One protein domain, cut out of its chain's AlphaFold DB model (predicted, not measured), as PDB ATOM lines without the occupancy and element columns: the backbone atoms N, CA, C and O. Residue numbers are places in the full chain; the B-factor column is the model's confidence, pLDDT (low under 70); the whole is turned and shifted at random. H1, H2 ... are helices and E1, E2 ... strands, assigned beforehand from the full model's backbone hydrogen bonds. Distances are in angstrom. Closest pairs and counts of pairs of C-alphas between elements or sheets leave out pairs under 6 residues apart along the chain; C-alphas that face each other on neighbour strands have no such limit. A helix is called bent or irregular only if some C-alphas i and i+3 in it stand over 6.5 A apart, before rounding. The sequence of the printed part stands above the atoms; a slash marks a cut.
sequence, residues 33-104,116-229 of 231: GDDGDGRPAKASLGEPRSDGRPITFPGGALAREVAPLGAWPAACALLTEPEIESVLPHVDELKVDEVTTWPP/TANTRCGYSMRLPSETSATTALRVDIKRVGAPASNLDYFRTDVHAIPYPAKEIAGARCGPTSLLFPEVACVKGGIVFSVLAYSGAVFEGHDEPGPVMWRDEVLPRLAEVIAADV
ATOM      1  N   GLY A  33      24.217   0.839  28.694       44.47
ATOM      2  CA  GLY A  33      24.719  -0.098  29.716       44.47
ATOM      3  C   GLY A  33      23.793  -0.300  30.930       44.47
ATOM      4  O   GLY A  33      24.119   0.177  31.990       44.47
ATOM      5  N   ASP A  34      22.645  -0.964  30.796       46.75
ATOM      6  CA  ASP A  34      21.570  -1.054  31.817       46.75
ATOM      7  C   ASP A  34      22.001  -1.500  33.253       46.75
ATOM      8  O   ASP A  34      22.463  -2.624  33.443       46.75
ATOM      9  N   ASP A  35      21.765  -0.645  34.261       51.88
ATOM     10  CA  ASP A  35      21.969  -0.795  35.717       51.88
ATOM     11  C   ASP A  35      20.903  -1.680  36.393       51.88
ATOM     12  O   ASP A  35      20.793  -1.755  37.620       51.88
ATOM     13  N   GLY A  36      20.073  -2.362  35.601       53.75
ATOM     14  CA  GLY A  36      18.964  -3.180  36.087       53.75
ATOM     15  C   GLY A  36      17.700  -2.378  36.411       53.75
ATOM     16  O   GLY A  36      16.667  -2.980  36.712       53.75
ATOM     17  N   ASP A  37      17.747  -1.045  36.307       55.78
ATOM     18  CA  ASP A  37      16.597  -0.132  36.353       55.78
ATOM     19  C   ASP A  37      16.227   0.464  34.972       55.78
ATOM     20  O   ASP A  37      15.281   1.251  34.864       55.78
ATOM     21  N   GLY A  38      16.943   0.085  33.911       57.09
ATOM     22  CA  GLY A  38      16.827   0.616  32.555       57.09
ATOM     23  C   GLY A  38      17.821   1.735  32.218       57.09
ATOM     24  O   GLY A  38      17.768   2.249  31.096       57.09
ATOM     25  N   ARG A  39      18.682   2.173  33.151       59.03
ATOM     26  CA  ARG A  39      19.617   3.293  32.947       59.03
ATOM     27  C   ARG A  39      21.047   2.820  32.730       59.03
ATOM     28  O   ARG A  39      21.460   1.858  33.339       59.03
ATOM     29  N   PRO A  40      21.818   3.489  31.874       66.44
ATOM     30  CA  PRO A  40      23.208   3.144  31.641       66.44
ATOM     31  C   PRO A  40      24.100   3.405  32.862       66.44
ATOM     32  O   PRO A  40      24.032   4.498  33.431       66.44
ATOM     33  N   ALA A  41      24.969   2.445  33.170       82.00
ATOM     34  CA  ALA A  41      25.933   2.462  34.250       82.00
ATOM     35  C   ALA A  41      26.771   3.723  34.210       82.00
ATOM     36  O   ALA A  41      27.355   4.090  33.192       82.00
ATOM     37  N   LYS A  42      26.826   4.421  35.338       88.06
ATOM     38  CA  LYS A  42      27.670   5.604  35.468       88.06
ATOM     39  C   LYS A  42      29.102   5.178  35.784       88.06
ATOM     40  O   LYS A  42      29.341   4.192  36.474       88.06
ATOM     41  N   ALA A  43      30.070   5.930  35.273       90.75
ATOM     42  CA  ALA A  43      31.470   5.750  35.623       90.75
ATOM     43  C   ALA A  43      31.709   6.148  37.089       90.75
ATOM     44  O   ALA A  43      31.196   7.166  37.556       90.75
ATOM     45  N   SER A  44      32.527   5.383  37.801       92.25
ATOM     46  CA  SER A  44      32.988   5.715  39.151       92.25
ATOM     47  C   SER A  44      34.453   6.155  39.125       92.25
ATOM     48  O   SER A  44      35.177   5.904  38.157       92.25
ATOM     49  N   LEU A  45      34.884   6.842  40.185       94.19
ATOM     50  CA  LEU A  45      36.288   7.195  40.384       94.19
ATOM     51  C   LEU A  45      36.921   6.269  41.411       94.19
ATOM     52  O   LEU A  45      36.361   6.036  42.482       94.19
ATOM     53  N   GLY A  46      38.115   5.790  41.089       95.12
ATOM     54  CA  GLY A  46      38.994   5.125  42.034       95.12
ATOM     55  C   GLY A  46      39.980   6.093  42.689       95.12
ATOM     56  O   GLY A  46      40.005   7.302  42.421       95.12
ATOM     57  N   GLU A  47      40.803   5.546  43.576       96.12
ATOM     58  CA  GLU A  47      41.839   6.297  44.275       96.12
ATOM     59  C   GLU A  47      43.128   6.342  43.441       96.12
ATOM     60  O   GLU A  47      43.588   5.291  42.982       96.12
ATOM     61  N   PRO A  48      43.733   7.531  43.254       95.81
ATOM     62  CA  PRO A  48      44.958   7.663  42.480       95.81
ATOM     63  C   PRO A  48      46.081   6.847  43.125       95.81
ATOM     64  O   PRO A  48      46.398   7.008  44.306       95.81
ATOM     65  N   ARG A  49      46.706   5.964  42.342       96.06
ATOM     66  CA  ARG A  49      47.805   5.119  42.813       96.06
ATOM     67  C   ARG A  49      48.944   5.108  41.806       96.06
ATOM     68  O   ARG A  49      48.833   4.460  40.774       96.06
ATOM     69  N   SER A  50      50.047   5.766  42.154       92.69
ATOM     70  CA  SER A  50      51.306   5.661  41.408       92.69
ATOM     71  C   SER A  50      51.925   4.269  41.575       92.69
ATOM     72  O   SER A  50      51.804   3.634  42.632       92.69
ATOM     73  N   ASP A  51      52.578   3.781  40.520       91.06
ATOM     74  CA  ASP A  51      53.334   2.525  40.558       91.06
ATOM     75  C   ASP A  51      54.752   2.693  41.157       91.06
ATOM     76  O   ASP A  51      55.477   1.715  41.371       91.06
ATOM     77  N   GLY A  52      55.129   3.932  41.492       86.94
ATOM     78  CA  GLY A  52      56.388   4.312  42.124       86.94
ATOM     79  C   GLY A  52      57.581   4.354  41.169       86.94
ATOM     80  O   GLY A  52      58.727   4.520  41.629       86.94
ATOM     81  N   ARG A  53      57.359   4.191  39.857       89.50
ATOM     82  CA  ARG A  53      58.429   4.258  38.863       89.50
ATOM     83  C   ARG A  53      59.056   5.653  38.864       89.50
ATOM     84  O   ARG A  53      58.368   6.665  38.795       89.50
ATOM     85  N   PRO A  54      60.391   5.757  38.930       83.44
ATOM     86  CA  PRO A  54      61.031   7.053  38.818       83.44
ATOM     87  C   PRO A  54      60.922   7.583  37.388       83.44
ATOM     88  O   PRO A  54      61.469   6.982  36.463       83.44
ATOM     89  N   ILE A  55      60.340   8.768  37.217       83.94
ATOM     90  CA  ILE A  55      60.543   9.551  35.994       83.94
ATOM     91  C   ILE A  55      61.897  10.257  36.127       83.94
ATOM     92  O   ILE A  55      62.041  11.240  36.855       83.94
ATOM     93  N   THR A  56      62.925   9.712  35.469       74.50
ATOM     94  CA  THR A  56      64.290  10.259  35.502       74.50
ATOM     95  C   THR A  56      64.570  11.173  34.317       74.50
ATOM     96  O   THR A  56      64.324  10.806  33.168       74.50
ATOM     97  N   PHE A  57      65.182  12.324  34.588       75.12
ATOM     98  CA  PHE A  57      65.647  13.249  33.558       75.12
ATOM     99  C   PHE A  57      67.096  12.919  33.142       75.12
ATOM    100  O   PHE A  57      67.939  12.720  34.021       75.12
ATOM    101  N   PRO A  58      67.424  12.878  31.835       68.56
ATOM    102  CA  PRO A  58      68.786  12.651  31.354       68.56
ATOM    103  C   PRO A  58      69.797  13.641  31.948       68.56
ATOM    104  O   PRO A  58      69.491  14.812  32.178       68.56
ATOM    105  N   GLY A  59      71.033  13.181  32.161       62.50
ATOM    106  CA  GLY A  59      72.087  13.950  32.828       62.50
ATOM    107  C   GLY A  59      72.325  15.335  32.214       62.50
ATOM    108  O   GLY A  59      72.726  15.457  31.059       62.50
ATOM    109  N   GLY A  60      72.092  16.387  33.009       68.25
ATOM    110  CA  GLY A  60      72.280  17.793  32.622       68.25
ATOM    111  C   GLY A  60      71.028  18.505  32.099       68.25
ATOM    112  O   GLY A  60      71.060  19.720  31.919       68.25
ATOM    113  N   ALA A  61      69.917  17.788  31.918       74.94
ATOM    114  CA  ALA A  61      68.607  18.331  31.561       74.94
ATOM    115  C   ALA A  61      68.179  19.531  32.417       74.94
ATOM    116  O   ALA A  61      67.834  20.591  31.903       74.94
ATOM    117  N   LEU A  62      68.254  19.353  33.736       80.50
ATOM    118  CA  LEU A  62      67.781  20.322  34.725       80.50
ATOM    119  C   LEU A  62      68.718  21.526  34.885       80.50
ATOM    120  O   LEU A  62      68.349  22.517  35.504       80.50
ATOM    121  N   ALA A  63      69.933  21.439  34.335       79.12
ATOM    122  CA  ALA A  63      70.900  22.531  34.345       79.12
ATOM    123  C   ALA A  63      70.691  23.514  33.182       79.12
ATOM    124  O   ALA A  63      71.271  24.598  33.187       79.12
ATOM    125  N   ARG A  64      69.889  23.148  32.174       80.38
ATOM    126  CA  ARG A  64      69.577  24.008  31.027       80.38
ATOM    127  C   ARG A  64      68.277  24.758  31.268       80.38
ATOM    128  O   ARG A  64      67.345  24.211  31.837       80.38
ATOM    129  N   GLU A  65      68.182  25.983  30.767       84.94
ATOM    130  CA  GLU A  65      66.946  26.772  30.827       84.94
ATOM    131  C   GLU A  65      65.776  26.090  30.089       84.94
ATOM    132  O   GLU A  65      64.649  26.030  30.585       84.94
ATOM    133  N   VAL A  66      66.079  25.524  28.923       84.69
ATOM    134  CA  VAL A  66      65.231  24.609  28.155       84.69
ATOM    135  C   VAL A  66      66.136  23.493  27.670       84.69
ATOM    136  O   VAL A  66      67.209  23.760  27.119       84.69
ATOM    137  N   ALA A  67      65.729  22.245  27.857       82.75
ATOM    138  CA  ALA A  67      66.441  21.119  27.277       82.75
ATOM    139  C   ALA A  67      65.650  20.510  26.094       82.75
ATOM    140  O   ALA A  67      64.425  20.628  26.053       82.75
ATOM    141  N   PRO A  68      66.335  19.915  25.096       77.62
ATOM    142  CA  PRO A  68      65.705  19.525  23.831       77.62
ATOM    143  C   PRO A  68      64.663  18.417  24.006       77.62
ATOM    144  O   PRO A  68      64.959  17.429  24.676       77.62
ATOM    145  N   LEU A  69      63.496  18.534  23.354       68.56
ATOM    146  CA  LEU A  69      62.385  17.594  23.545       68.56
ATOM    147  C   LEU A  69      62.684  16.124  23.176       68.56
ATOM    148  O   LEU A  69      62.175  15.208  23.814       68.56
ATOM    149  N   GLY A  70      63.576  15.876  22.213       64.44
ATOM    150  CA  GLY A  70      63.967  14.516  21.805       64.44
ATOM    151  C   GLY A  70      64.883  13.768  22.787       64.44
ATOM    152  O   GLY A  70      65.247  12.627  22.529       64.44
ATOM    153  N   ALA A  71      65.301  14.394  23.892       66.88
ATOM    154  CA  ALA A  71      66.135  13.744  24.903       66.88
ATOM    155  C   ALA A  71      65.316  13.070  26.019       66.88
ATOM    156  O   ALA A  71      65.902  12.447  26.900       66.88
ATOM    157  N   TRP A  72      63.990  13.219  26.030       73.00
ATOM    158  CA  TRP A  72      63.152  12.877  27.183       73.00
ATOM    159  C   TRP A  72      62.600  11.455  27.152       73.00
ATOM    160  O   TRP A  72      62.474  10.874  26.073       73.00
ATOM    161  N   PRO A  73      62.219  10.897  28.323       69.81
ATOM    162  CA  PRO A  73      61.331   9.746  28.334       69.81
ATOM    163  C   PRO A  73      60.084  10.089  27.518       69.81
ATOM    164  O   PRO A  73      59.516  11.172  27.675       69.81
ATOM    165  N   ALA A  74      59.690   9.172  26.636       84.75
ATOM    166  CA  ALA A  74      58.477   9.326  25.850       84.75
ATOM    167  C   ALA A  74      57.299   9.640  26.784       84.75
ATOM    168  O   ALA A  74      57.213   9.069  27.870       84.75
ATOM    169  N   ALA A  75      56.379  10.513  26.380       88.62
ATOM    170  CA  ALA A  75      55.234  10.897  27.208       88.62
ATOM    171  C   ALA A  75      54.390   9.696  27.683       88.62
ATOM    172  O   ALA A  75      53.773   9.767  28.742       88.62
ATOM    173  N   CYS A  76      54.413   8.568  26.960       88.56
ATOM    174  CA  CYS A  76      53.757   7.323  27.383       88.56
ATOM    175  C   CYS A  76      54.396   6.680  28.619       88.56
ATOM    176  O   CYS A  76      53.795   5.833  29.261       88.56
ATOM    177  N   ALA A  77      55.604   7.097  28.985       89.50
ATOM    178  CA  ALA A  77      56.247   6.719  30.230       89.50
ATOM    179  C   ALA A  77      55.866   7.638  31.400       89.50
ATOM    180  O   ALA A  77      56.479   7.505  32.452       89.50
ATOM    181  N   LEU A  78      54.941   8.597  31.238       91.75
ATOM    182  CA  LEU A  78      54.467   9.449  32.337       91.75
ATOM    183  C   LEU A  78      53.261   8.866  33.066       91.75
ATOM    184  O   LEU A  78      53.150   9.088  34.267       91.75
ATOM    185  N   LEU A  79      52.404   8.126  32.370       93.81
ATOM    186  CA  LEU A  79      51.160   7.569  32.891       93.81
ATOM    187  C   LEU A  79      51.008   6.153  32.333       93.81
ATOM    188  O   LEU A  79      51.151   5.978  31.130       93.81
ATOM    189  N   THR A  80      50.754   5.152  33.168       94.12
ATOM    190  CA  THR A  80      50.612   3.759  32.711       94.12
ATOM    191  C   THR A  80      49.151   3.320  32.689       94.12
ATOM    192  O   THR A  80      48.294   3.913  33.343       94.12
ATOM    193  N   GLU A  81      48.844   2.253  31.946       95.38
ATOM    194  CA  GLU A  81      47.493   1.677  31.928       95.38
ATOM    195  C   GLU A  81      46.992   1.303  33.341       95.38
ATOM    196  O   GLU A  81      45.906   1.758  33.699       95.38
ATOM    197  N   PRO A  82      47.773   0.619  34.213       96.31
ATOM    198  CA  PRO A  82      47.331   0.310  35.579       96.31
ATOM    199  C   PRO A  82      47.036   1.537  36.452       96.31
ATOM    200  O   PRO A  82      46.271   1.457  37.415       96.31
ATOM    201  N   GLU A  83      47.665   2.673  36.166       97.12
ATOM    202  CA  GLU A  83      47.420   3.924  36.880       97.12
ATOM    203  C   GLU A  83      46.158   4.622  36.385       97.12
ATOM    204  O   GLU A  83      45.392   5.141  37.200       97.12
ATOM    205  N   ILE A  84      45.899   4.582  35.073       96.94
ATOM    206  CA  ILE A  84      44.618   5.012  34.500       96.94
ATOM    207  C   ILE A  84      43.494   4.178  35.111       96.94
ATOM    208  O   ILE A  84      42.537   4.748  35.626       96.94
ATOM    209  N   GLU A  85      43.643   2.854  35.139       97.06
ATOM    210  CA  GLU A  85      42.694   1.927  35.765       97.06
ATOM    211  C   GLU A  85      42.520   2.190  37.268       97.06
ATOM    212  O   GLU A  85      41.431   2.003  37.802       97.06
ATOM    213  N   SER A  86      43.551   2.672  37.973       97.44
ATOM    214  CA  SER A  86      43.410   3.029  39.394       97.44
ATOM    215  C   SER A  86      42.450   4.201  39.616       97.44
ATOM    216  O   SER A  86      41.702   4.204  40.591       97.44
ATOM    217  N   VAL A  87      42.431   5.168  38.692       97.19
ATOM    218  CA  VAL A  87      41.524   6.324  38.731       97.19
ATOM    219  C   VAL A  87      40.178   5.994  38.076       97.19
ATOM    220  O   VAL A  87      39.149   6.508  38.510       97.19
ATOM    221  N   LEU A  88      40.174   5.124  37.064       96.00
ATOM    222  CA  LEU A  88      39.019   4.714  36.263       96.00
ATOM    223  C   LEU A  88      38.854   3.175  36.314       96.00
ATOM    224  O   LEU A  88      39.136   2.492  35.329       96.00
ATOM    225  N   PRO A  89      38.371   2.607  37.437       93.25
ATOM    226  CA  PRO A  89      38.397   1.159  37.716       93.25
ATOM    227  C   PRO A  89      37.483   0.292  36.837       93.25
ATOM    228  O   PRO A  89      37.505  -0.935  36.942       93.25
ATOM    229  N   HIS A  90      36.672   0.907  35.979       92.19
ATOM    230  CA  HIS A  90      35.745   0.229  35.069       92.19
ATOM    231  C   HIS A  90      35.974   0.650  33.616       92.19
ATOM    232  O   HIS A  90      35.036   0.755  32.828       92.19
ATOM    233  N   VAL A  91      37.226   0.965  33.289       91.81
ATOM    234  CA  VAL A  91      37.639   1.245  31.924       91.81
ATOM    235  C   VAL A  91      37.682  -0.048  31.108       91.81
ATOM    236  O   VAL A  91      38.292  -1.038  31.503       91.81
ATOM    237  N   ASP A  92      37.033  -0.022  29.952       90.44
ATOM    238  CA  ASP A  92      37.048  -1.087  28.957       90.44
ATOM    239  C   ASP A  92      37.871  -0.652  27.740       90.44
ATOM    240  O   ASP A  92      37.916   0.528  27.387       90.44
ATOM    241  N   GLU A  93      38.453  -1.621  27.030       88.00
ATOM    242  CA  GLU A  93      39.131  -1.396  25.741       88.00
ATOM    243  C   GLU A  93      40.232  -0.318  25.782       88.00
ATOM    244  O   GLU A  93      40.492   0.320  24.760       88.00
ATOM    245  N   LEU A  94      40.881  -0.130  26.938       91.50
ATOM    246  CA  LEU A  94      41.995   0.800  27.099       91.50
ATOM    247  C   LEU A  94      43.129   0.443  26.129       91.50
ATOM    248  O   LEU A  94      43.603  -0.693  26.100       91.50
ATOM    249  N   LYS A  95      43.528   1.414  25.306       89.81
ATOM    250  CA  LYS A  95      44.587   1.277  24.303       89.81
ATOM    251  C   LYS A  95      45.441   2.528  24.270       89.81
ATOM    252  O   LYS A  95      44.914   3.636  24.294       89.81
ATOM    253  N   VAL A  96      46.749   2.344  24.134       87.56
ATOM    254  CA  VAL A  96      47.677   3.429  23.803       87.56
ATOM    255  C   VAL A  96      47.583   3.739  22.309       87.56
ATOM    256  O   VAL A  96      47.797   2.858  21.476       87.56
ATOM    257  N   ASP A  97      47.299   4.995  21.975       79.00
ATOM    258  CA  ASP A  97      47.197   5.479  20.600       79.00
ATOM    259  C   ASP A  97      48.396   6.354  20.222       79.00
ATOM    260  O   ASP A  97      48.821   7.241  20.973       79.00
ATOM    261  N   GLU A  98      48.890   6.179  18.995       63.41
ATOM    262  CA  GLU A  98      49.794   7.153  18.391       63.41
ATOM    263  C   GLU A  98      49.034   8.466  18.148       63.41
ATOM    264  O   GLU A  98      48.014   8.502  17.454       63.41
ATOM    265  N   VAL A  99      49.538   9.567  18.718       62.09
ATOM    266  CA  VAL A  99      48.902  10.899  18.738       62.09
ATOM    267  C   VAL A  99      48.971  11.585  17.366       62.09
ATOM    268  O   VAL A  99      49.558  12.654  17.204       62.09
ATOM    269  N   THR A 100      48.386  10.969  16.344       51.47
ATOM    270  CA  THR A 100      48.346  11.514  14.982       51.47
ATOM    271  C   THR A 100      47.051  12.286  14.711       51.47
ATOM    272  O   THR A 100      47.086  13.278  13.987       51.47
ATOM    273  N   THR A 101      45.930  11.932  15.355       51.03
ATOM    274  CA  THR A 101      44.621  12.594  15.156       51.03
ATOM    275  C   THR A 101      43.758  12.591  16.425       51.03
ATOM    276  O   THR A 101      42.749  11.897  16.517       51.03
ATOM    277  N   TRP A 102      44.156  13.379  17.424       53.09
ATOM    278  CA  TRP A 102      43.371  13.648  18.643       53.09
ATOM    279  C   TRP A 102      42.407  14.834  18.411       53.09
ATOM    280  O   TRP A 102      42.801  15.754  17.698       53.09
ATOM    281  N   PRO A 103      41.157  14.837  18.920       46.59
ATOM    282  CA  PRO A 103      39.960  15.113  18.127       46.59
ATOM    283  C   PRO A 103      39.937  16.479  17.410       46.59
ATOM    284  O   PRO A 103      40.454  17.483  17.919       46.59
ATOM    285  N   PRO A 104      39.281  16.538  16.231       35.84
ATOM    286  CA  PRO A 104      39.253  17.717  15.373       35.84
ATOM    287  C   PRO A 104      38.626  18.920  16.090       35.84
ATOM    288  O   PRO A 104      37.517  18.842  16.612       35.84
ATOM    289  N   THR A 116      56.850  15.095  17.775       61.03
ATOM    290  CA  THR A 116      55.557  14.933  18.447       61.03
ATOM    291  C   THR A 116      55.362  13.530  19.004       61.03
ATOM    292  O   THR A 116      54.543  13.356  19.902       61.03
ATOM    293  N   ALA A 117      56.104  12.544  18.489       64.19
ATOM    294  CA  ALA A 117      55.983  11.150  18.901       64.19
ATOM    295  C   ALA A 117      56.464  10.934  20.344       64.19
ATOM    296  O   ALA A 117      55.872  10.158  21.083       64.19
ATOM    297  N   ASN A 118      57.498  11.663  20.773       77.19
ATOM    298  CA  ASN A 118      58.072  11.499  22.111       77.19
ATOM    299  C   ASN A 118      57.433  12.414  23.163       77.19
ATOM    300  O   ASN A 118      57.551  12.171  24.360       77.19
ATOM    301  N   THR A 119      56.735  13.464  22.738       84.12
ATOM    302  CA  THR A 119      56.212  14.504  23.638       84.12
ATOM    303  C   THR A 119      54.735  14.347  23.956       84.12
ATOM    304  O   THR A 119      54.228  15.076  24.807       84.12
ATOM    305  N   ARG A 120      54.039  13.404  23.312       88.00
ATOM    306  CA  ARG A 120      52.611  13.161  23.533       88.00
ATOM    307  C   ARG A 120      52.301  11.678  23.613       88.00
ATOM    308  O   ARG A 120      52.879  10.888  22.877       88.00
ATOM    309  N   CYS A 121      51.357  11.324  24.473       89.31
ATOM    310  CA  CYS A 121      50.795   9.983  24.533       89.31
ATOM    311  C   CYS A 121      49.277  10.048  24.603       89.31
ATOM    312  O   CYS A 121      48.751  10.805  25.419       89.31
ATOM    313  N   GLY A 122      48.596   9.295  23.744       91.25
ATOM    314  CA  GLY A 122      47.142   9.197  23.706       91.25
ATOM    315  C   GLY A 122      46.673   7.859  24.263       91.25
ATOM    316  O   GLY A 122      47.369   6.857  24.128       91.25
ATOM    317  N   TYR A 123      45.486   7.849  24.857       91.62
ATOM    318  CA  TYR A 123      44.814   6.657  25.355       91.62
ATOM    319  C   TYR A 123      43.339   6.690  24.973       91.62
ATOM    320  O   TYR A 123      42.606   7.537  25.485       91.62
ATOM    321  N   SER A 124      42.875   5.779  24.128       91.62
ATOM    322  CA  SER A 124      41.442   5.583  23.899       91.62
ATOM    323  C   SER A 124      40.897   4.509  24.822       91.62
ATOM    324  O   SER A 124      41.591   3.563  25.193       91.62
ATOM    325  N   MET A 125      39.645   4.683  25.226       92.88
ATOM    326  CA  MET A 125      38.953   3.751  26.100       92.88
ATOM    327  C   MET A 125      37.437   3.920  26.025       92.88
ATOM    328  O   MET A 125      36.920   4.895  25.471       92.88
ATOM    329  N   ARG A 126      36.721   2.973  26.628       92.19
ATOM    330  CA  ARG A 126      35.283   3.040  26.875       92.19
ATOM    331  C   ARG A 126      35.015   3.079  28.377       92.19
ATOM    332  O   ARG A 126      35.583   2.290  29.125       92.19
ATOM    333  N   LEU A 127      34.130   3.976  28.806       92.44
ATOM    334  CA  LEU A 127      33.635   4.049  30.186       92.44
ATOM    335  C   LEU A 127      32.178   3.543  30.307       92.44
ATOM    336  O   LEU A 127      31.472   3.523  29.297       92.44
ATOM    337  N   PRO A 128      31.698   3.176  31.519       87.19
ATOM    338  CA  PRO A 128      30.425   2.464  31.731       87.19
ATOM    339  C   PRO A 128      29.132   3.060  31.143       87.19
ATOM    340  O   PRO A 128      28.162   2.327  30.986       87.19
ATOM    341  N   SER A 129      29.094   4.334  30.744       86.06
ATOM    342  CA  SER A 129      27.905   4.954  30.136       86.06
ATOM    343  C   SER A 129      28.009   5.133  28.616       86.06
ATOM    344  O   SER A 129      27.132   5.732  27.986       86.06
ATOM    345  N   GLU A 130      29.115   4.704  28.014       85.88
ATOM    346  CA  GLU A 130      29.420   4.932  26.607       85.88
ATOM    347  C   GLU A 130      29.088   3.699  25.758       85.88
ATOM    348  O   GLU A 130      29.508   2.582  26.048       85.88
ATOM    349  N   THR A 131      28.384   3.890  24.636       79.62
ATOM    350  CA  THR A 131      28.105   2.791  23.687       79.62
ATOM    351  C   THR A 131      29.294   2.416  22.806       79.62
ATOM    352  O   THR A 131      29.279   1.379  22.147       79.62
ATOM    353  N   SER A 132      30.304   3.276  22.739       78.19
ATOM    354  CA  SER A 132      31.516   3.115  21.933       78.19
ATOM    355  C   SER A 132      32.699   3.711  22.690       78.19
ATOM    356  O   SER A 132      32.488   4.560  23.547       78.19
ATOM    357  N   ALA A 133      33.928   3.304  22.362       77.81
ATOM    358  CA  ALA A 133      35.146   3.883  22.932       77.81
ATOM    359  C   ALA A 133      35.332   5.345  22.474       77.81
ATOM    360  O   ALA A 133      36.015   5.629  21.490       77.81
ATOM    361  N   THR A 134      34.633   6.267  23.137       82.69
ATOM    362  CA  THR A 134      34.656   7.714  22.867       82.69
ATOM    363  C   THR A 134      35.468   8.487  23.893       82.69
ATOM    364  O   THR A 134      35.764   9.661  23.661       82.69
ATOM    365  N   THR A 135      35.843   7.847  25.005       89.38
ATOM    366  CA  THR A 135      36.747   8.440  25.980       89.38
ATOM    367  C   THR A 135      38.175   8.384  25.469       89.38
ATOM    368  O   THR A 135      38.656   7.378  24.953       89.38
ATOM    369  N   ALA A 136      38.853   9.507  25.626       90.06
ATOM    370  CA  ALA A 136      40.173   9.753  25.117       90.06
ATOM    371  C   ALA A 136      40.941  10.551  26.188       90.06
ATOM    372  O   ALA A 136      40.504  11.635  26.583       90.06
ATOM    373  N   LEU A 137      42.118  10.076  26.611       91.62
ATOM    374  CA  LEU A 137      43.091  10.833  27.413       91.62
ATOM    375  C   LEU A 137      44.373  11.139  26.643       91.62
ATOM    376  O   LEU A 137      44.877  10.293  25.917       91.62
ATOM    377  N   ARG A 138      44.944  12.328  26.827       92.12
ATOM    378  CA  ARG A 138      46.250  12.678  26.269       92.12
ATOM    379  C   ARG A 138      47.145  13.299  27.324       92.12
ATOM    380  O   ARG A 138      46.729  14.224  28.015       92.12
ATOM    381  N   VAL A 139      48.382  12.825  27.401       92.56
ATOM    382  CA  VAL A 139      49.442  13.423  28.214       92.56
ATOM    383  C   VAL A 139      50.433  14.117  27.291       92.56
ATOM    384  O   VAL A 139      50.956  13.489  26.372       92.56
ATOM    385  N   ASP A 140      50.702  15.396  27.549       90.44
ATOM    386  CA  ASP A 140      51.653  16.207  26.790       90.44
ATOM    387  C   ASP A 140      52.818  16.648  27.692       90.44
ATOM    388  O   ASP A 140      52.604  17.270  28.732       90.44
ATOM    389  N   ILE A 141      54.059  16.430  27.260       90.44
ATOM    390  CA  ILE A 141      55.233  17.122  27.804       90.44
ATOM    391  C   ILE A 141      55.293  18.495  27.139       90.44
ATOM    392  O   ILE A 141      55.553  18.600  25.942       90.44
ATOM    393  N   LYS A 142      55.048  19.560  27.907       88.50
ATOM    394  CA  LYS A 142      55.079  20.938  27.393       88.50
ATOM    395  C   LYS A 142      56.486  21.521  27.430       88.50
ATOM    396  O   LYS A 142      56.867  22.263  26.532       88.50
ATOM    397  N   ARG A 143      57.244  21.218  28.488       88.50
ATOM    398  CA  ARG A 143      58.604  21.733  28.674       88.50
ATOM    399  C   ARG A 143      59.377  20.905  29.685       88.50
ATOM    400  O   ARG A 143      58.807  20.406  30.651       88.50
ATOM    401  N   VAL A 144      60.689  20.829  29.507       88.31
ATOM    402  CA  VAL A 144      61.605  20.290  30.510       88.31
ATOM    403  C   VAL A 144      62.861  21.164  30.557       88.31
ATOM    404  O   VAL A 144      63.324  21.669  29.530       88.31
ATOM    405  N   GLY A 145      63.411  21.375  31.749       89.31
ATOM    406  CA  GLY A 145      64.524  22.296  31.965       89.31
ATOM    407  C   GLY A 145      64.694  22.686  33.428       89.31
ATOM    408  O   GLY A 145      64.272  21.970  34.336       89.31
ATOM    409  N   ALA A 146      65.327  23.831  33.654       90.81
ATOM    410  CA  ALA A 146      65.596  24.360  34.980       90.81
ATOM    411  C   ALA A 146      64.284  24.687  35.720       90.81
ATOM    412  O   ALA A 146      63.430  25.382  35.155       90.81
ATOM    413  N   PRO A 147      64.129  24.290  37.000       91.69
ATOM    414  CA  PRO A 147      62.868  24.451  37.728       91.69
ATOM    415  C   PRO A 147      62.314  25.877  37.760       91.69
ATOM    416  O   PRO A 147      61.112  26.078  37.607       91.69
ATOM    417  N   ALA A 148      63.182  26.881  37.909       92.38
ATOM    418  CA  ALA A 148      62.762  28.282  37.911       92.38
ATOM    419  C   ALA A 148      62.179  28.717  36.556       92.38
ATOM    420  O   ALA A 148      61.163  29.404  36.521       92.38
ATOM    421  N   SER A 149      62.787  28.274  35.453       92.12
ATOM    422  CA  SER A 149      62.340  28.619  34.101       92.12
ATOM    423  C   SER A 149      61.035  27.903  33.731       92.12
ATOM    424  O   SER A 149      60.145  28.486  33.121       92.12
ATOM    425  N   ASN A 150      60.868  26.659  34.184       91.38
ATOM    426  CA  ASN A 150      59.607  25.930  34.043       91.38
ATOM    427  C   ASN A 150      58.472  26.548  34.857       91.38
ATOM    428  O   ASN A 150      57.335  26.582  34.398       91.38
ATOM    429  N   LEU A 151      58.766  27.019  36.070       93.81
ATOM    430  CA  LEU A 151      57.774  27.684  36.906       93.81
ATOM    431  C   LEU A 151      57.310  29.007  36.287       93.81
ATOM    432  O   LEU A 151      56.127  29.329  36.395       93.81
ATOM    433  N   ASP A 152      58.222  29.753  35.663       91.94
ATOM    434  CA  ASP A 152      57.892  30.963  34.912       91.94
ATOM    435  C   ASP A 152      56.978  30.624  33.731       91.94
ATOM    436  O   ASP A 152      55.818  31.024  33.736       91.94
ATOM    437  N   TYR A 153      57.428  29.728  32.846       91.06
ATOM    438  CA  TYR A 153      56.659  29.228  31.700       91.06
ATOM    439  C   TYR A 153      55.266  28.710  32.071       91.06
ATOM    440  O   TYR A 153      54.273  29.006  31.407       91.06
ATOM    441  N   PHE A 154      55.163  27.952  33.163       92.94
ATOM    442  CA  PHE A 154      53.876  27.480  33.660       92.94
ATOM    443  C   PHE A 154      52.937  28.646  33.983       92.94
ATOM    444  O   PHE A 154      51.763  28.586  33.643       92.94
ATOM    445  N   ARG A 155      53.429  29.711  34.623       90.94
ATOM    446  CA  ARG A 155      52.607  30.861  35.031       90.94
ATOM    447  C   ARG A 155      52.255  31.785  33.868       90.94
ATOM    448  O   ARG A 155      51.177  32.372  33.893       90.94
ATOM    449  N   THR A 156      53.163  31.959  32.913       86.12
ATOM    450  CA  THR A 156      53.038  32.957  31.841       86.12
ATOM    451  C   THR A 156      52.382  32.405  30.587       86.12
ATOM    452  O   THR A 156      51.573  33.100  29.981       86.12
ATOM    453  N   ASP A 157      52.703  31.165  30.215       82.31
ATOM    454  CA  ASP A 157      52.378  30.625  28.894       82.31
ATOM    455  C   ASP A 157      51.349  29.491  28.948       82.31
ATOM    456  O   ASP A 157      50.512  29.377  28.056       82.31
ATOM    457  N   VAL A 158      51.385  28.652  29.991       80.81
ATOM    458  CA  VAL A 158      50.530  27.450  30.075       80.81
ATOM    459  C   VAL A 158      49.291  27.676  30.942       80.81
ATOM    460  O   VAL A 158      48.181  27.317  30.557       80.81
ATOM    461  N   HIS A 159      49.466  28.290  32.109       82.56
ATOM    462  CA  HIS A 159      48.419  28.566  33.094       82.56
ATOM    463  C   HIS A 159      48.152  30.074  33.188       82.56
ATOM    464  O   HIS A 159      48.158  30.671  34.263       82.56
ATOM    465  N   ALA A 160      47.925  30.712  32.038       75.56
ATOM    466  CA  ALA A 160      47.681  32.155  31.947       75.56
ATOM    467  C   ALA A 160      46.251  32.569  32.360       75.56
ATOM    468  O   ALA A 160      45.892  33.748  32.293       75.56
ATOM    469  N   ILE A 161      45.402  31.616  32.762       77.69
ATOM    470  CA  ILE A 161      44.010  31.888  33.125       77.69
ATOM    471  C   ILE A 161      43.879  32.308  34.599       77.69
ATOM    472  O   ILE A 161      44.630  31.836  35.454       77.69
ATOM    473  N   PRO A 162      42.880  33.142  34.954       76.19
ATOM    474  CA  PRO A 162      42.663  33.609  36.325       76.19
ATOM    475  C   PRO A 162      41.975  32.552  37.212       76.19
ATOM    476  O   PRO A 162      41.105  32.874  38.018       76.19
ATOM    477  N   TYR A 163      42.338  31.281  37.053       78.19
ATOM    478  CA  TYR A 163      41.896  30.189  37.915       78.19
ATOM    479  C   TYR A 163      43.063  29.777  38.824       78.19
ATOM    480  O   TYR A 163      44.190  29.683  38.343       78.19
ATOM    481  N   PRO A 164      42.868  29.549  40.131       82.94
ATOM    482  CA  PRO A 164      43.980  29.219  41.013       82.94
ATOM    483  C   PRO A 164      44.546  27.827  40.705       82.94
ATOM    484  O   PRO A 164      43.814  26.841  40.661       82.94
ATOM    485  N   ALA A 165      45.867  27.748  40.548       90.06
ATOM    486  CA  ALA A 165      46.572  26.473  40.588       90.06
ATOM    487  C   ALA A 165      46.605  25.936  42.031       90.06
ATOM    488  O   ALA A 165      46.793  26.706  42.977       90.06
ATOM    489  N   LYS A 166      46.451  24.623  42.185       92.75
ATOM    490  CA  LYS A 166      46.501  23.878  43.447       92.75
ATOM    491  C   LYS A 166      47.804  23.085  43.539       92.75
ATOM    492  O   LYS A 166      48.446  22.810  42.527       92.75
ATOM    493  N   GLU A 167      48.192  22.729  44.754       95.06
ATOM    494  CA  GLU A 167      49.290  21.792  44.975       95.06
ATOM    495  C   GLU A 167      48.746  20.357  44.967       95.06
ATOM    496  O   GLU A 167      47.793  20.063  45.685       95.06
ATOM    497  N   ILE A 168      49.323  19.489  44.135       93.44
ATOM    498  CA  ILE A 168      48.942  18.079  43.970       93.44
ATOM    499  C   ILE A 168      50.228  17.249  43.970       93.44
ATOM    500  O   ILE A 168      51.065  17.421  43.088       93.44
ATOM    501  N   ALA A 169      50.427  16.391  44.976       91.38
ATOM    502  CA  ALA A 169      51.642  15.578  45.146       91.38
ATOM    503  C   ALA A 169      52.971  16.360  44.948       91.38
ATOM    504  O   ALA A 169      53.929  15.873  44.335       91.38
ATOM    505  N   GLY A 170      53.032  17.605  45.441       92.12
ATOM    506  CA  GLY A 170      54.189  18.506  45.307       92.12
ATOM    507  C   GLY A 170      54.371  19.138  43.917       92.12
ATOM    508  O   GLY A 170      55.350  19.850  43.690       92.12
ATOM    509  N   ALA A 171      53.458  18.889  42.976       95.12
ATOM    510  CA  ALA A 171      53.330  19.634  41.730       95.12
ATOM    511  C   ALA A 171      52.377  20.817  41.915       95.12
ATOM    512  O   ALA A 171      51.412  20.743  42.673       95.12
ATOM    513  N   ARG A 172      52.597  21.900  41.170       96.12
ATOM    514  CA  ARG A 172      51.618  22.981  41.037       96.12
ATOM    515  C   ARG A 172      50.801  22.739  39.776       96.12
ATOM    516  O   ARG A 172      51.350  22.841  38.684       96.12
ATOM    517  N   CYS A 173      49.516  22.449  39.938       95.88
ATOM    518  CA  CYS A 173      48.614  22.049  38.866       95.88
ATOM    519  C   CYS A 173      47.418  22.992  38.745       95.88
ATOM    520  O   CYS A 173      46.876  23.442  39.751       95.88
ATOM    521  N   GLY A 174      46.967  23.281  37.532       92.88
ATOM    522  CA  GLY A 174      45.787  24.108  37.304       92.88
ATOM    523  C   GLY A 174      45.174  23.880  35.924       92.88
ATOM    524  O   GLY A 174      45.859  23.395  35.023       92.88
ATOM    525  N   PRO A 175      43.880  24.191  35.751       90.62
ATOM    526  CA  PRO A 175      43.233  24.081  34.453       90.62
ATOM    527  C   PRO A 175      43.820  25.092  33.465       90.62
ATOM    528  O   PRO A 175      43.987  26.255  33.813       90.62
ATOM    529  N   THR A 176      44.076  24.685  32.224       86.75
ATOM    530  CA  THR A 176      44.537  25.608  31.162       86.75
ATOM    531  C   THR A 176      43.372  26.357  30.511       86.75
ATOM    532  O   THR A 176      43.548  27.408  29.895       86.75
ATOM    533  N   SER A 177      42.151  25.835  30.667       80.81
ATOM    534  CA  SER A 177      40.918  26.392  30.126       80.81
ATOM    535  C   SER A 177      39.739  26.142  31.066       80.81
ATOM    536  O   SER A 177      39.694  25.162  31.803       80.81
ATOM    537  N   LEU A 178      38.738  27.025  31.016       78.38
ATOM    538  CA  LEU A 178      37.470  26.815  31.722       78.38
ATOM    539  C   LEU A 178      36.529  25.863  30.974       78.38
ATOM    540  O   LEU A 178      35.626  25.308  31.595       78.38
ATOM    541  N   LEU A 179      36.717  25.712  29.661       73.69
ATOM    542  CA  LEU A 179      35.797  24.995  28.773       73.69
ATOM    543  C   LEU A 179      36.349  23.646  28.318       73.69
ATOM    544  O   LEU A 179      35.577  22.718  28.094       73.69
ATOM    545  N   PHE A 180      37.670  23.545  28.182       80.19
ATOM    546  CA  PHE A 180      38.331  22.307  27.795       80.19
ATOM    547  C   PHE A 180      38.888  21.617  29.041       80.19
ATOM    548  O   PHE A 180      39.550  22.281  29.842       80.19
ATOM    549  N   PRO A 181      38.623  20.314  29.223       87.12
ATOM    550  CA  PRO A 181      39.183  19.562  30.328       87.12
ATOM    551  C   PRO A 181      40.659  19.287  30.022       87.12
ATOM    552  O   PRO A 181      41.024  18.276  29.426       87.12
ATOM    553  N   GLU A 182      41.505  20.237  30.405       91.00
ATOM    554  CA  GLU A 182      42.957  20.114  30.414       91.00
ATOM    555  C   GLU A 182      43.495  20.720  31.708       91.00
ATOM    556  O   GLU A 182      43.163  21.852  32.066       91.00
ATOM    557  N   VAL A 183      44.340  19.957  32.398       93.31
ATOM    558  CA  VAL A 183      45.095  20.396  33.572       93.31
ATOM    559  C   VAL A 183      46.569  20.373  33.210       93.31
ATOM    560  O   VAL A 183      47.085  19.351  32.766       93.31
ATOM    561  N   ALA A 184      47.251  21.493  33.411       95.12
ATOM    562  CA  ALA A 184      48.699  21.564  33.328       95.12
ATOM    563  C   ALA A 184      49.313  21.541  34.721       95.12
ATOM    564  O   ALA A 184      48.744  22.079  35.670       95.12
ATOM    565  N   CYS A 185      50.505  20.972  34.823       96.19
ATOM    566  CA  CYS A 185      51.257  20.842  36.055       96.19
ATOM    567  C   CYS A 185      52.719  21.205  35.840       96.19
ATOM    568  O   CYS A 185      53.306  20.888  34.806       96.19
ATOM    569  N   VAL A 186      53.327  21.812  36.857       95.12
ATOM    570  CA  VAL A 186      54.776  21.980  36.962       95.12
ATOM    571  C   VAL A 186      55.286  21.311  38.231       95.12
ATOM    572  O   VAL A 186      54.792  21.578  39.329       95.12
ATOM    573  N   LYS A 187      56.297  20.450  38.086       93.19
ATOM    574  CA  LYS A 187      57.013  19.835  39.208       93.19
ATOM    575  C   LYS A 187      58.487  19.707  38.868       93.19
ATOM    576  O   LYS A 187      58.854  19.010  37.926       93.19
ATOM    577  N   GLY A 188      59.331  20.389  39.643       87.94
ATOM    578  CA  GLY A 188      60.779  20.381  39.450       87.94
ATOM    579  C   GLY A 188      61.167  20.669  37.997       87.94
ATOM    580  O   GLY A 188      60.966  21.770  37.486       87.94
ATOM    581  N   GLY A 189      61.727  19.657  37.343       89.31
ATOM    582  CA  GLY A 189      62.280  19.742  36.001       89.31
ATOM    583  C   GLY A 189      61.305  19.745  34.833       89.31
ATOM    584  O   GLY A 189      61.765  19.963  33.717       89.31
ATOM    585  N   ILE A 190      60.004  19.528  35.045       90.62
ATOM    586  CA  ILE A 190      59.034  19.291  33.965       90.62
ATOM    587  C   ILE A 190      57.769  20.140  34.100       90.62
ATOM    588  O   ILE A 190      57.272  20.388  35.202       90.62
ATOM    589  N   VAL A 191      57.232  20.535  32.945       93.31
ATOM    590  CA  VAL A 191      55.865  21.016  32.748       93.31
ATOM    591  C   VAL A 191      55.150  20.037  31.824       93.31
ATOM    592  O   VAL A 191      55.601  19.799  30.701       93.31
ATOM    593  N   PHE A 192      54.037  19.479  32.286       93.69
ATOM    594  CA  PHE A 192      53.210  18.543  31.526       93.69
ATOM    595  C   PHE A 192      51.738  18.953  31.589       93.69
ATOM    596  O   PHE A 192      51.354  19.747  32.447       93.69
ATOM    597  N   SER A 193      50.909  18.428  30.692       94.50
ATOM    598  CA  SER A 193      49.455  18.512  30.827       94.50
ATOM    599  C   SER A 193      48.779  17.173  30.599       94.50
ATOM    600  O   SER A 193      49.319  16.293  29.931       94.50
ATOM    601  N   VAL A 194      47.591  17.040  31.181       94.44
ATOM    602  CA  VAL A 194      46.666  15.938  30.948       94.44
ATOM    603  C   VAL A 194      45.384  16.545  30.397       94.44
ATOM    604  O   VAL A 194      44.800  17.437  31.015       94.44
ATOM    605  N   LEU A 195      44.969  16.083  29.225       91.50
ATOM    606  CA  LEU A 195      43.764  16.509  28.526       91.50
ATOM    607  C   LEU A 195      42.834  15.313  28.356       91.50
ATOM    608  O   LEU A 195      43.290  14.209  28.065       91.50
ATOM    609  N   ALA A 196      41.534  15.542  28.489       89.69
ATOM    610  CA  ALA A 196      40.522  14.525  28.256       89.69
ATOM    611  C   ALA A 196      39.533  14.935  27.163       89.69
ATOM    612  O   ALA A 196      39.331  16.107  26.849       89.69
ATOM    613  N   TYR A 197      38.874  13.940  26.600       86.19
ATOM    614  CA  TYR A 197      37.630  14.070  25.864       86.19
ATOM    615  C   TYR A 197      36.801  12.834  26.190       86.19
ATOM    616  O   TYR A 197      37.343  11.737  26.224       86.19
ATOM    617  N   SER A 198      35.519  12.987  26.493       86.38
ATOM    618  CA  SER A 198      34.702  11.854  26.919       86.38
ATOM    619  C   SER A 198      33.224  12.166  26.794       86.38
ATOM    620  O   SER A 198      32.807  13.318  26.950       86.38
ATOM    621  N   GLY A 199      32.447  11.116  26.543       83.38
ATOM    622  CA  GLY A 199      30.998  11.119  26.661       83.38
ATOM    623  C   GLY A 199      30.462  10.520  27.941       83.38
ATOM    624  O   GLY A 199      29.251  10.343  28.064       83.38
ATOM    625  N   ALA A 200      31.350  10.165  28.864       87.00
ATOM    626  CA  ALA A 200      30.978   9.433  30.049       87.00
ATOM    627  C   ALA A 200      30.228  10.309  31.058       87.00
ATOM    628  O   ALA A 200      30.576  11.468  31.301       87.00
ATOM    629  N   VAL A 201      29.218   9.711  31.680       90.06
ATOM    630  CA  VAL A 201      28.505  10.244  32.837       90.06
ATOM    631  C   VAL A 201      29.074   9.571  34.076       90.06
ATOM    632  O   VAL A 201      29.186   8.347  34.114       90.06
ATOM    633  N   PHE A 202      29.419  10.361  35.088       90.25
ATOM    634  CA  PHE A 202      29.968   9.856  36.346       90.25
ATOM    635  C   PHE A 202      28.906   9.780  37.443       90.25
ATOM    636  O   PHE A 202      27.911  10.510  37.423       90.25
ATOM    637  N   GLU A 203      29.123   8.906  38.423       89.06
ATOM    638  CA  GLU A 203      28.317   8.836  39.640       89.06
ATOM    639  C   GLU A 203      28.200  10.218  40.306       89.06
ATOM    640  O   GLU A 203      29.158  10.983  40.367       89.06
ATOM    641  N   GLY A 204      27.001  10.569  40.781       84.44
ATOM    642  CA  GLY A 204      26.723  11.895  41.352       84.44
ATOM    643  C   GLY A 204      26.484  13.014  40.327       84.44
ATOM    644  O   GLY A 204      26.130  14.121  40.727       84.44
ATOM    645  N   HIS A 205      26.603  12.731  39.025       83.31
ATOM    646  CA  HIS A 205      26.359  13.688  37.945       83.31
ATOM    647  C   HIS A 205      25.293  13.180  36.969       83.31
ATOM    648  O   HIS A 205      25.209  11.984  36.692       83.31
ATOM    649  N   ASP A 206      24.468  14.086  36.444       78.69
ATOM    650  CA  ASP A 206      23.365  13.744  35.532       78.69
ATOM    651  C   ASP A 206      23.660  14.044  34.058       78.69
ATOM    652  O   ASP A 206      22.909  13.618  33.185       78.69
ATOM    653  N   GLU A 207      24.767  14.726  33.766       77.31
ATOM    654  CA  GLU A 207      25.185  15.053  32.404       77.31
ATOM    655  C   GLU A 207      26.670  14.720  32.194       77.31
ATOM    656  O   GLU A 207      27.474  14.890  33.121       77.31
ATOM    657  N   PRO A 208      27.061  14.275  30.984       72.75
ATOM    658  CA  PRO A 208      28.465  14.196  30.615       72.75
ATOM    659  C   PRO A 208      29.022  15.617  30.583       72.75
ATOM    660  O   PRO A 208      28.418  16.525  30.008       72.75
ATOM    661  N   GLY A 209      30.158  15.841  31.236       70.00
ATOM    662  CA  GLY A 209      30.590  17.204  31.505       70.00
ATOM    663  C   GLY A 209      32.102  17.379  31.518       70.00
ATOM    664  O   GLY A 209      32.786  16.662  32.252       70.00
ATOM    665  N   PRO A 210      32.639  18.400  30.821       72.81
ATOM    666  CA  PRO A 210      34.049  18.767  30.942       72.81
ATOM    667  C   PRO A 210      34.410  19.209  32.369       72.81
ATOM    668  O   PRO A 210      35.575  19.166  32.740       72.81
ATOM    669  N   VAL A 211      33.424  19.605  33.186       81.69
ATOM    670  CA  VAL A 211      33.624  20.015  34.584       81.69
ATOM    671  C   VAL A 211      34.096  18.850  35.452       81.69
ATOM    672  O   VAL A 211      35.093  19.008  36.144       81.69
ATOM    673  N   MET A 212      33.450  17.681  35.371       88.12
ATOM    674  CA  MET A 212      33.847  16.501  36.154       88.12
ATOM    675  C   MET A 212      35.272  16.061  35.804       88.12
ATOM    676  O   MET A 212      36.106  15.825  36.676       88.12
ATOM    677  N   TRP A 213      35.593  16.046  34.509       90.31
ATOM    678  CA  TRP A 213      36.948  15.765  34.054       90.31
ATOM    679  C   TRP A 213      37.959  16.793  34.560       90.31
ATOM    680  O   TRP A 213      38.990  16.415  35.103       90.31
ATOM    681  N   ARG A 214      37.668  18.088  34.413       87.94
ATOM    682  CA  ARG A 214      38.566  19.174  34.825       87.94
ATOM    683  C   ARG A 214      38.802  19.210  36.336       87.94
ATOM    684  O   ARG A 214      39.930  19.464  36.752       87.94
ATOM    685  N   ASP A 215      37.754  19.009  37.129       87.94
ATOM    686  CA  ASP A 215      37.780  19.288  38.566       87.94
ATOM    687  C   ASP A 215      38.076  18.048  39.421       87.94
ATOM    688  O   ASP A 215      38.624  18.212  40.509       87.94
ATOM    689  N   GLU A 216      37.790  16.838  38.924       92.00
ATOM    690  CA  GLU A 216      37.951  15.588  39.686       92.00
ATOM    691  C   GLU A 216      38.887  14.585  38.992       92.00
ATOM    692  O   GLU A 216      39.884  14.162  39.577       92.00
ATOM    693  N   VAL A 217      38.627  14.224  37.727       94.62
ATOM    694  CA  VAL A 217      39.373  13.134  37.059       94.62
ATOM    695  C   VAL A 217      40.810  13.530  36.713       94.62
ATOM    696  O   VAL A 217      41.761  12.836  37.068       94.62
ATOM    697  N   LEU A 218      40.991  14.651  36.011       95.31
ATOM    698  CA  LEU A 218      42.305  15.113  35.565       95.31
ATOM    699  C   LEU A 218      43.234  15.464  36.732       95.31
ATOM    700  O   LEU A 218      44.408  15.108  36.649       95.31
ATOM    701  N   PRO A 219      42.766  16.093  37.831       95.31
ATOM    702  CA  PRO A 219      43.576  16.261  39.031       95.31
ATOM    703  C   PRO A 219      44.074  14.938  39.628       95.31
ATOM    704  O   PRO A 219      45.245  14.870  39.990       95.31
ATOM    705  N   ARG A 220      43.245  13.881  39.668       97.44
ATOM    706  CA  ARG A 220      43.658  12.545  40.145       97.44
ATOM    707  C   ARG A 220      44.697  11.897  39.226       97.44
ATOM    708  O   ARG A 220      45.688  11.361  39.705       97.44
ATOM    709  N   LEU A 221      44.531  11.995  37.906       97.31
ATOM    710  CA  LEU A 221      45.540  11.507  36.953       97.31
ATOM    711  C   LEU A 221      46.853  12.296  37.063       97.31
ATOM    712  O   LEU A 221      47.938  11.720  37.049       97.31
ATOM    713  N   ALA A 222      46.761  13.616  37.214       96.56
ATOM    714  CA  ALA A 222      47.917  14.472  37.436       96.56
ATOM    715  C   ALA A 222      48.634  14.153  38.756       96.56
ATOM    716  O   ALA A 222      49.856  14.262  38.807       96.56
ATOM    717  N   GLU A 223      47.902  13.746  39.796       96.69
ATOM    718  CA  GLU A 223      48.467  13.294  41.070       96.69
ATOM    719  C   GLU A 223      49.361  12.073  40.896       96.69
ATOM    720  O   GLU A 223      50.481  12.072  41.407       96.69
ATOM    721  N   VAL A 224      48.905  11.083  40.124       96.44
ATOM    722  CA  VAL A 224      49.690   9.881  39.825       96.44
ATOM    723  C   VAL A 224      50.997  10.249  39.119       96.44
ATOM    724  O   VAL A 224      52.072   9.949  39.634       96.44
ATOM    725  N   ILE A 225      50.921  11.012  38.020       95.12
ATOM    726  CA  ILE A 225      52.115  11.463  37.280       95.12
ATOM    727  C   ILE A 225      53.044  12.267  38.197       95.12
ATOM    728  O   ILE A 225      54.259  12.070  38.214       95.12
ATOM    729  N   ALA A 226      52.483  13.201  38.968       94.38
ATOM    730  CA  ALA A 226      53.255  14.039  39.869       94.38
ATOM    731  C   ALA A 226      53.970  13.204  40.934       94.38
ATOM    732  O   ALA A 226      55.125  13.505  41.227       94.38
ATOM    733  N   ALA A 227      53.344  12.168  41.495       94.19
ATOM    734  CA  ALA A 227      53.962  11.295  42.490       94.19
ATOM    735  C   ALA A 227      55.230  10.593  41.961       94.19
ATOM    736  O   ALA A 227      56.206  10.473  42.704       94.19
ATOM    737  N   ASP A 228      55.260  10.241  40.673       91.75
ATOM    738  CA  ASP A 228      56.388   9.560  40.015       91.75
ATOM    739  C   ASP A 228      57.533  10.495  39.593       91.75
ATOM    740  O   ASP A 228      58.688  10.073  39.428       91.75
ATOM    741  N   VAL A 229      57.246  11.792  39.437       88.38
ATOM    742  CA  VAL A 229      58.267  12.801  39.136       88.38
ATOM    743  C   VAL A 229      59.112  13.067  40.380       88.38
ATOM    744  O   VAL A 229      58.674  13.705  41.346       88.38
TER     745      VAL A 229
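What this domain is: This is residues 33 to 104 and 116 to 229 of the 231 residues of an uncharacterized protein of Actinomadura sp. CNU-125 (UniProt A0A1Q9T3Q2). A twisted wall of seven antiparallel strands has the kinked helix H4 over one face and the shorter helix H3 over part of the other, while the small helix H1 packs on H4. A long stretch with no named element, residues 33 to 80, runs the length of the domain and holds both of its two farthest C-alphas. The printed part has 186 residues with four named helices and seven named strands, in the order H1 E1 H2 E2 E3 H3 E4 E5 E6 E7 H4, and across the sheet the order is E1 E2 E3 E7 E6 E5 E4. The class is mixed, helices and strands, though under half of the residues, 87 of 186, are in named elements. The whole is compact, with a radius of gyration of the C-alphas of 16.5 A, and elongated in outline, spanning 59 by 32 by 32 A.

Where its parts are: Start at Gly 33 and pass along residues 33 to 80 until you find C-alpha 81 at (47.493, 1.677, 31.928), where helix H1 begins; it covers residues 81 to 87. Strand E1 follows at residues 92 to 97, 14.7 A long. After the cut come helix H2, residues 116 to 119, and strand E2, residues 120 to 126, 20.3 A long. Look next for C-alpha 135 at (36.747, 8.440, 25.980): from there E3, the longest strand, runs 27.9 A through residues 135 to 144. Helix H3 takes residues 147 to 158, 14.8 A. Then find E4 at residues 166 to 168, E5 at 171 to 175, 13.2 A, E6 at 182 to 187, 16.6 A, and E7 at 190 to 197, 23.5 A. Helix H4, residues 210 to 228, runs 25.8 A and ends at C-alpha 228, (56.388, 9.560, 40.015).

How they stand to each other: Begin with the sheet, whose edge strands are E1 and E4. E1 and E2 are antiparallel at 160 degrees, with N 95 and O 124 within hydrogen-bond range at 2.9 A. In the hairpin E2 and E3, look for N 123 and O 137, 2.7 A. E3 and E7 pair through N 138 and O 195, 2.8 A. E4 E5 E6 E7 form a meander, each strand the antiparallel neighbour of the one before; its pairs include N 166 and O 173, 2.7 A, N 174 and O 184, 2.8 A, and N 185 and O 192, 2.8 A. H3 and H4 are on opposite faces, giving three layers, helices on both faces of a sheet. H3 lies over E7 and E6 at a height over the sheet of 8.0 A and runs along the strands, at 3 degrees to E6 on the local plane; the C-alphas of Asn 150 and Val 191, its closest to E7, are 6.3 A apart. H4 is on the sheet too, its closest C-alphas to E7 being Leu 218 and Val 194, 6.4 A. H4 has a kink of 32 degrees near residue 217 and is only just irregular, with C-alphas 215 and 218 6.8 A apart. With residues 217 to 224 alone it touches H1, at a steep tilt of 56 degrees, opposite ways; Val 87 and Arg 220 have the closest C-alphas, 6.7 A. H1 and H2 only graze the sheet. Every O i to N i+4 pair is within hydrogen-bond range in H1, 7 of 8 in H3 and 13 of 15 in H4, while H2 is too short for such a pair.

The domain as a whole: The C-alphas of Asp 37 and Ala 63 are the two farthest apart, 58.9 A. Residues 105 to 115 are not printed, and C-alphas 104 and 116 are 16.8 A apart across the cut. Of the links printed whole, E7 to H4 is long. The mean pLDDT of the printed part is 84.6; 24 residues are under 70, among them 33 to 40 and 98 to 104.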